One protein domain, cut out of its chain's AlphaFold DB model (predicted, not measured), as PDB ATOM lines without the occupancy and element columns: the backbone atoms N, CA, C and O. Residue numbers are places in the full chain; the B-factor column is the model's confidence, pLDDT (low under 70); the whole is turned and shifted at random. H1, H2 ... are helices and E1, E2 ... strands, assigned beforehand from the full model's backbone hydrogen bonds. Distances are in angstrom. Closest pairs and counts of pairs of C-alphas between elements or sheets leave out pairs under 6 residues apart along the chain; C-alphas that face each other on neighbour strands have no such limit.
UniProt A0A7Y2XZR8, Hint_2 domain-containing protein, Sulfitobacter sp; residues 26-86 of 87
ATOM      1  N   VAL A  26     220.193 378.412 266.376       93.75
ATOM      2  CA  VAL A  26     218.919 379.056 266.043       93.75
ATOM      3  C   VAL A  26     219.049 380.569 266.199       93.75
ATOM      4  O   VAL A  26     219.883 381.051 266.956       93.75
ATOM      5  N   PHE A  27     218.226 381.342 265.495       95.12
ATOM      6  CA  PHE A  27     218.179 382.794 265.672       95.12
ATOM      7  C   PHE A  27     216.971 383.173 266.527       95.12
ATOM      8  O   PHE A  27     215.833 382.905 266.143       95.12
ATOM      9  N   ALA A  28     217.222 383.816 267.665       91.44
ATOM     10  CA  ALA A  28     216.201 384.371 268.547       91.44
ATOM     11  C   ALA A  28     216.330 385.897 268.543       91.44
ATOM     12  O   ALA A  28     217.356 386.429 268.961       91.44
ATOM     13  N   GLU A  29     215.325 386.600 268.012       94.50
ATOM     14  CA  GLU A  29     215.354 388.067 267.852       94.50
ATOM     15  C   GLU A  29     216.613 388.574 267.116       94.50
ATOM     16  O   GLU A  29     217.209 389.592 267.457       94.50
ATOM     17  N   GLY A  30     217.066 387.816 266.109       95.50
ATOM     18  CA  GLY A  30     218.275 388.121 265.336       95.50
ATOM     19  C   GLY A  30     219.598 387.779 266.033       95.50
ATOM     20  O   GLY A  30     220.652 387.912 265.414       95.50
ATOM     21  N   CYS A  31     219.567 387.290 267.273       96.44
ATOM     22  CA  CYS A  31     220.752 386.830 267.991       96.44
ATOM     23  C   CYS A  31     220.961 385.316 267.791       96.44
ATOM     24  O   CYS A  31     220.008 384.552 267.978       96.44
ATOM     25  N   PRO A  32     222.173 384.850 267.428       95.31
ATOM     26  CA  PRO A  32     222.468 383.424 267.371       95.31
ATOM     27  C   PRO A  32     222.470 382.818 268.782       95.31
ATOM     28  O   PRO A  32     223.253 383.216 269.643       95.31
ATOM     29  N   ALA A  33     221.618 381.821 268.989       93.19
ATOM     30  CA  ALA A  33     221.480 381.040 270.209       93.19
ATOM     31  C   ALA A  33     221.645 379.545 269.902       93.19
ATOM     32  O   ALA A  33     221.461 379.102 268.770       93.19
ATOM     33  N   GLU A  34     221.998 378.756 270.907       92.75
ATOM     34  CA  GLU A  34     222.134 377.304 270.780       92.75
ATOM     35  C   GLU A  34     220.837 376.598 271.177       92.75
ATOM     36  O   GLU A  34     220.202 376.956 272.172       92.75
ATOM     37  N   SER A  35     220.432 375.597 270.386       90.81
ATOM     38  CA  SER A  35     219.382 374.669 270.807       90.81
ATOM     39  C   SER A  35     219.888 373.821 271.974       90.81
ATOM     40  O   SER A  35     221.080 373.608 272.130       90.81
ATOM     41  N   LEU A  36     218.995 373.264 272.786       87.50
ATOM     42  CA  LEU A  36     219.430 372.363 273.850       87.50
ATOM     43  C   LEU A  36     220.074 371.102 273.247       87.50
ATOM     44  O   LEU A  36     219.456 370.458 272.400       87.50
ATOM     45  N   PHE A  37     221.279 370.731 273.688       87.31
ATOM     46  CA  PHE A  37     221.863 369.422 273.385       87.31
ATOM     47  C   PHE A  37     221.331 368.380 274.382       87.31
ATOM     48  O   PHE A  37     221.652 368.476 275.573       87.31
ATOM     49  N   PRO A  38     220.508 367.405 273.945       78.25
ATOM     50  CA  PRO A  38     219.802 366.495 274.841       78.25
ATOM     51  C   PRO A  38     220.702 365.330 275.283       78.25
ATOM     52  O   PRO A  38     220.442 364.176 274.965       78.25
ATOM     53  N   GLY A  39     221.770 365.640 276.018       77.31
ATOM     54  CA  GLY A  39     222.533 364.643 276.768       77.31
ATOM     55  C   GLY A  39     221.826 364.253 278.071       77.31
ATOM     56  O   GLY A  39     220.970 364.999 278.560       77.31
ATOM     57  N   ALA A  40     222.229 363.123 278.664       69.50
ATOM     58  CA  ALA A  40     221.645 362.586 279.899       69.50
ATOM     59  C   ALA A  40     221.540 363.642 281.018       69.50
ATOM     60  O   ALA A  40     220.477 363.827 281.604       69.50
ATOM     61  N   GLN A  41     222.611 364.412 281.236       74.75
ATOM     62  CA  GLN A  41     222.660 365.462 282.257       74.75
ATOM     63  C   GLN A  41     221.774 366.674 281.920       74.75
ATOM     64  O   GLN A  41     221.190 367.296 282.802       74.75
ATOM     65  N   THR A  42     221.645 367.030 280.642       76.81
ATOM     66  CA  THR A  42     220.896 368.224 280.227       76.81
ATOM     67  C   THR A  42     219.390 368.025 280.368       76.81
ATOM     68  O   THR A  42     218.674 368.952 280.752       76.81
ATOM     69  N   LEU A  43     218.894 366.813 280.104       82.12
ATOM     70  CA  LEU A  43     217.474 366.488 280.246       82.12
ATOM     71  C   LEU A  43     216.986 366.571 281.698       82.12
ATOM     72  O   LEU A  43     215.792 366.758 281.916       82.12
ATOM     73  N   GLU A  44     217.878 366.493 282.687       80.94
ATOM     74  CA  GLU A  44     217.533 366.714 284.098       80.94
ATOM     75  C   GLU A  44     217.143 368.164 284.406       80.94
ATOM     76  O   GLU A  44     216.414 368.401 285.364       80.94
ATOM     77  N   SER A  45     217.580 369.127 283.586       82.56
ATOM     78  CA  SER A  45     217.193 370.539 283.732       82.56
ATOM     79  C   SER A  45     215.780 370.846 283.222       82.56
ATOM     80  O   SER A  45     215.240 371.917 283.500       82.56
ATOM     81  N   VAL A  46     215.177 369.919 282.471       84.44
ATOM     82  CA  VAL A  46     213.804 370.035 281.977       84.44
ATOM     83  C   VAL A  46     212.844 369.555 283.061       84.44
ATOM     84  O   VAL A  46     213.107 368.557 283.731       84.44
ATOM     85  N   ASP A  47     211.710 370.246 283.207       86.31
ATOM     86  CA  ASP A  47     210.652 369.834 284.130       86.31
ATOM     87  C   ASP A  47     210.277 368.357 283.936       86.31
ATOM     88  O   ASP A  47     210.253 367.844 282.814       86.31
ATOM     89  N   ILE A  48     209.977 367.672 285.039       87.56
ATOM     90  CA  ILE A  48     209.753 366.227 285.056       87.56
ATOM     91  C   ILE A  48     208.642 365.790 284.090       87.56
ATOM     92  O   ILE A  48     208.787 364.759 283.423       87.56
ATOM     93  N   GLU A  49     207.560 366.563 283.969       87.19
ATOM     94  CA  GLU A  49     206.441 366.232 283.084       87.19
ATOM     95  C   GLU A  49     206.851 366.387 281.616       87.19
ATOM     96  O   GLU A  49     206.656 365.471 280.809       87.19
ATOM     97  N   ALA A  50     207.499 367.508 281.289       86.06
ATOM     98  CA  ALA A  50     208.000 367.789 279.947       86.06
ATOM     99  C   ALA A  50     209.087 366.787 279.524       86.06
ATOM    100  O   ALA A  50     209.063 366.278 278.403       86.06
ATOM    101  N   ARG A  51     209.999 366.423 280.430       87.81
ATOM    102  CA  ARG A  51     211.048 365.425 280.190       87.81
ATOM    103  C   ARG A  51     210.462 364.054 279.871       87.81
ATOM    104  O   ARG A  51     210.860 363.429 278.890       87.81
ATOM    105  N   ASN A  52     209.491 363.594 280.662       88.69
ATOM    106  CA  ASN A  52     208.819 362.316 280.419       88.69
ATOM    107  C   ASN A  52     208.096 362.313 279.066       88.69
ATOM    108  O   ASN A  52     208.090 361.300 278.362       88.69
ATOM    109  N   GLN A  53     207.516 363.450 278.675       88.06
ATOM    110  CA  GLN A  53     206.910 363.605 277.359       88.06
ATOM    111  C   GLN A  53     207.955 363.539 276.236       88.06
ATOM    112  O   GLN A  53     207.738 362.826 275.256       88.06
ATOM    113  N   ILE A  54     209.087 364.233 276.384       87.75
ATOM    114  CA  ILE A  54     210.197 364.206 275.422       87.75
ATOM    115  C   ILE A  54     210.699 362.773 275.238       87.75
ATOM    116  O   ILE A  54     210.739 362.304 274.106       87.75
ATOM    117  N   ILE A  55     210.990 362.049 276.323       88.12
ATOM    118  CA  ILE A  55     211.464 360.654 276.269       88.12
ATOM    119  C   ILE A  55     210.417 359.736 275.626       88.12
ATOM    120  O   ILE A  55     210.758 358.849 274.849       88.12
ATOM    121  N   ARG A  56     209.124 359.955 275.894       89.12
ATOM    122  CA  ARG A  56     208.050 359.176 275.261       89.12
ATOM    123  C   ARG A  56     207.998 359.372 273.743       89.12
ATOM    124  O   ARG A  56     207.636 358.437 273.034       89.12
ATOM    125  N   ILE A  57     208.300 360.576 273.254       88.38
ATOM    126  CA  ILE A  57     208.315 360.889 271.815       88.38
ATOM    127  C   ILE A  57     209.642 360.446 271.178       88.38
ATOM    128  O   ILE A  57     209.640 359.935 270.061       88.38
ATOM    129  N   PHE A  58     210.751 360.603 271.898       86.00
ATOM    130  CA  PHE A  58     212.115 360.337 271.449       86.00
ATOM    131  C   PHE A  58     212.808 359.347 272.402       86.00
ATOM    132  O   PHE A  58     213.687 359.740 273.174       86.00
ATOM    133  N   PRO A  59     212.424 358.057 272.378       85.06
ATOM    134  CA  PRO A  59     212.937 357.059 273.318       85.06
ATOM    135  C   PRO A  59     214.450 356.852 273.208       85.06
ATOM    136  O   PRO A  59     215.089 356.502 274.196       85.06
ATOM    137  N   GLN A  60     215.038 357.122 272.040       83.38
ATOM    138  CA  GLN A  60     216.484 357.068 271.834       83.38
ATOM    139  C   GLN A  60     217.266 358.046 272.723       83.38
ATOM    140  O   GLN A  60     218.425 357.787 273.002       83.38
ATOM    141  N   LEU A  61     216.645 359.126 273.213       82.44
ATOM    142  CA  LEU A  61     217.299 360.074 274.126       82.44
ATOM    143  C   LEU A  61     217.467 359.525 275.549       82.44
ATOM    144  O   LEU A  61     218.182 360.115 276.350       82.44
ATOM    145  N   ALA A  62     216.793 358.421 275.881       80.12
ATOM    146  CA  ALA A  62     217.018 357.701 277.133       80.12
ATOM    147  C   ALA A  62     218.152 356.668 277.027       80.12
ATOM    148  O   ALA A  62     218.513 356.054 278.028       80.12
ATOM    149  N   LEU A  63     218.677 356.441 275.821       72.31
ATOM    150  CA  LEU A  63     219.816 355.569 275.580       72.31
ATOM    151  C   LEU A  63     221.063 356.462 275.528       72.31
ATOM    152  O   LEU A  63     221.083 357.431 274.776       72.31
ATOM    153  N   ASP A  64     222.111 356.131 276.287       64.50
ATOM    154  CA  ASP A  64     223.384 356.883 276.317       64.50
ATOM    155  C   ASP A  64     224.146 356.884 274.969       64.50
ATOM    156  O   ASP A  64     225.229 357.452 274.857       64.50
ATOM    157  N   ASP A  65     223.577 356.263 273.935       56.69
ATOM    158  CA  ASP A  65     224.149 356.081 272.602       56.69
ATOM    159  C   ASP A  65     223.468 357.000 271.575       56.69
ATOM    160  O   ASP A  65     222.995 356.579 270.516       56.69
ATOM    161  N   SER A  66     223.328 358.280 271.918       60.59
ATOM    162  CA  SER A  66     222.875 359.269 270.947       60.59
ATOM    163  C   SER A  66     224.070 359.688 270.086       60.59
ATOM    164  O   SER A  66     224.968 360.366 270.586       60.59
ATOM    165  N   ASP A  67     224.062 359.349 268.793       66.44
ATOM    166  CA  ASP A  67     225.052 359.769 267.775       66.44
ATOM    167  C   ASP A  67     224.929 361.276 267.423       66.44
ATOM    168  O   ASP A  67     224.961 361.717 266.273       66.44
ATOM    169  N   SER A  68     224.670 362.093 268.443       72.38
ATOM    170  CA  SER A  68     224.338 363.504 268.315       72.38
ATOM    171  C   SER A  68     225.619 364.326 268.332       72.38
ATOM    172  O   SER A  68     226.375 364.317 269.302       72.38
ATOM    173  N   THR A  69     225.845 365.086 267.268       82.69
ATOM    174  CA  THR A  69     226.990 365.993 267.160       82.69
ATOM    175  C   THR A  69     226.637 367.379 267.698       82.69
ATOM    176  O   THR A  69     225.491 367.827 267.609       82.69
ATOM    177  N   LEU A  70     227.621 368.065 268.283       89.06
ATOM    178  CA  LEU A  70     227.470 369.442 268.749       89.06
ATOM    179  C   LEU A  70     227.666 370.427 267.587       89.06
ATOM    180  O   LEU A  70     228.559 370.258 266.763       89.06
ATOM    181  N   SER A  71     226.867 371.496 267.562       90.75
ATOM    182  CA  SER A  71     226.945 372.583 266.576       90.75
ATOM    183  C   SER A  71     228.240 373.400 266.648       90.75
ATOM    184  O   SER A  71     228.564 374.134 265.712       90.75
ATOM    185  N   ARG A  72     228.987 373.290 267.753       88.38
ATOM    186  CA  ARG A  72     230.258 373.980 267.979       88.38
ATOM    187  C   ARG A  72     231.332 373.034 268.481       88.38
ATOM    188  O   ARG A  72     231.060 371.971 269.030       88.38
ATOM    189  N   TYR A  73     232.567 373.493 268.312       89.88
ATOM    190  CA  TYR A  73     233.743 372.855 268.868       89.88
ATOM    191  C   TYR A  73     233.649 372.754 270.392       89.88
ATOM    192  O   TYR A  73     233.394 373.751 271.070       89.88
ATOM    193  N   THR A  74     233.905 371.561 270.919       88.00
ATOM    194  CA  THR A  74     234.075 371.328 272.349       88.00
ATOM    195  C   THR A  74     235.533 371.168 272.703       88.00
ATOM    196  O   THR A  74     236.315 370.582 271.959       88.00
ATOM    197  N   LEU A  75     235.880 371.667 273.887       90.94
ATOM    198  CA  LEU A  75     237.212 371.474 274.429       90.94
ATOM    199  C   LEU A  75     237.447 369.989 274.687       90.94
ATOM    200  O   LEU A  75     236.659 369.317 275.360       90.94
ATOM    201  N   SER A  76     238.580 369.496 274.211       90.56
ATOM    202  CA  SER A  76     239.131 368.237 274.689       90.56
ATOM    203  C   SER A  76     239.484 368.341 276.176       90.56
ATOM    204  O   SER A  76     239.727 369.424 276.715       90.56
ATOM    205  N   ALA A  77     239.621 367.191 276.839       91.06
ATOM    206  CA  ALA A  77     240.059 367.143 278.235       91.06
ATOM    207  C   ALA A  77     241.389 367.891 278.475       91.06
ATOM    208  O   ALA A  77     241.585 368.492 279.528       91.06
ATOM    209  N   ARG A  78     242.300 367.888 277.490       94.50
ATOM    210  CA  ARG A  78     243.587 368.594 277.584       94.50
ATOM    211  C   ARG A  78     243.414 370.112 277.524       94.50
ATOM    212  O   ARG A  78     244.030 370.827 278.312       94.50
ATOM    213  N   GLU A  79     242.569 370.602 276.623       95.56
ATOM    214  CA  GLU A  79     242.305 372.039 276.492       95.56
ATOM    215  C   GLU A  79     241.529 372.570 277.694       95.56
ATOM    216  O   GLU A  79     241.884 373.615 278.235       95.56
ATOM    217  N   ALA A  80     240.541 371.811 278.176       94.38
ATOM    218  CA  ALA A  80     239.791 372.155 279.379       94.38
ATOM    219  C   ALA A  80     240.702 372.221 280.618       94.38
ATOM    220  O   ALA A  80     240.614 373.171 281.395       94.38
ATOM    221  N   SER A  81     241.624 371.262 280.772       94.75
ATOM    222  CA  SER A  81     242.628 371.276 281.848       94.75
ATOM    223  C   SER A  81     243.528 372.516 281.782       94.75
ATOM    224  O   SER A  81     243.771 373.166 282.797       94.75
ATOM    225  N   THR A  82     243.955 372.901 280.576       95.12
ATOM    226  CA  THR A  82     244.773 374.106 280.372       95.12
ATOM    227  C   THR A  82     244.015 375.378 280.757       95.12
ATOM    228  O   THR A  82     244.572 376.228 281.445       95.12
ATOM    229  N   LEU A  83     242.740 375.498 280.362       93.00
ATOM    230  CA  LEU A  83     241.887 376.634 280.724       93.00
ATOM    231  C   LEU A  83     241.660 376.721 282.240       93.00
ATOM    232  O   LEU A  83     241.716 377.807 282.807       93.00
ATOM    233  N   HIS A  84     241.441 375.583 282.904       92.69
ATOM    234  CA  HIS A  84     241.246 375.542 284.354       92.69
ATOM    235  C   HIS A  84     242.495 375.980 285.131       92.69
ATOM    236  O   HIS A  84     242.378 376.557 286.202       92.69
ATOM    237  N   ALA A  85     243.690 375.738 284.587       90.38
ATOM    238  CA  ALA A  85     244.946 376.123 285.224       90.38
ATOM    239  C   ALA A  85     245.245 377.637 285.170       90.38
ATOM    240  O   ALA A  85     246.165 378.088 285.851       90.38
ATOM    241  N   VAL A  86     244.519 378.407 284.349       87.88
ATOM    242  CA  VAL A  86     244.731 379.857 284.162       87.88
ATOM    243  C   VAL A  86     243.555 380.724 284.624       87.88
ATOM    244  O   VAL A  86     243.649 381.948 284.533       87.88
TER     245      VAL A  86
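AT A GLANCE: This is residues 26 to 86 of the 87 residues of the protein "Hint_2 domain-containing protein" of Sulfitobacter sp (UniProt A0A7Y2XZR8). This is a loose, open model of three separate parts: three helices, H1, H2 and H3, set at the corners of a triangle at one end, a small strand hairpin, E1 and E2, whose residues 28 to 33 stick out, and a single helix, H4, far from the triangle at the end of a long link, with residues 76 to 82 sticking out. The printed part has 61 residues with two named strands and four named helices, in the order E1 E2 H1 H2 H3 H4. The two strands make one antiparallel sheet in the order E1, E2, and the class is mixed, helices and strands. The whole is loose, with a radius of gyration of the C-alphas of 15.0 A and spans of 42 by 33 by 21 A.

IN THESE COORDINATES: Find C-alpha 26 at (218.919, 379.056, 266.043); from there strand E1, residues 26 to 28, runs 6.5 A. Strand E2, residues 31 to 34, runs 10.0 A. Next come helix H1, residues 40 to 43, 5.7 A long, and helix H2, residues 48 to 57, which begins at C-alpha 48 at (209.753, 366.227, 285.056) and runs 14.3 A. Helix H3, residues 59 to 62, is 5.6 A long. Then look for helix H4, residues 77 to 84, which runs 10.5 A to C-alpha 84 at (241.246, 375.542, 284.354).

HOW THE PARTS SIT: Begin at the hairpin of E1 and E2, antiparallel at 133 degrees, where N 26 and O 33 are 2.8 A apart and N 28 and O 31 are 2.9 A apart, both within hydrogen-bond range. Moving on, you find H1 and H2 close but not clearly touching, their closest C-alphas, those of Leu 43 and Arg 51, 6.5 A apart. H2 and H3 are close but not clearly touching, the closest C-alphas being those of Ile 55 and Leu 61 at 6.2 A. H1 and H3 are also close but not clearly touching, with the C-alphas of Ala 40 and Ala 62 closest at 7.3 A. H4 is apart from H1, H2 and H3, and from E1 and E2. In H2 and H4 every O i to N i+4 pair is within hydrogen-bond range. H1 and H3 are too short for such a pair; the one O i to N i+3 pair is within range in H3 but not in H1.

THE WHOLE: The two C-alphas farthest apart, those of Arg 56 and Val 86, are 43.0 A apart. The printed part has no cut. The link from H3 to H4, residues 63 to 76, is long; the other links are tight. The mean pLDDT of the printed part is 85.8; look for values under 70 at residue 40 and at residues 64 to 67.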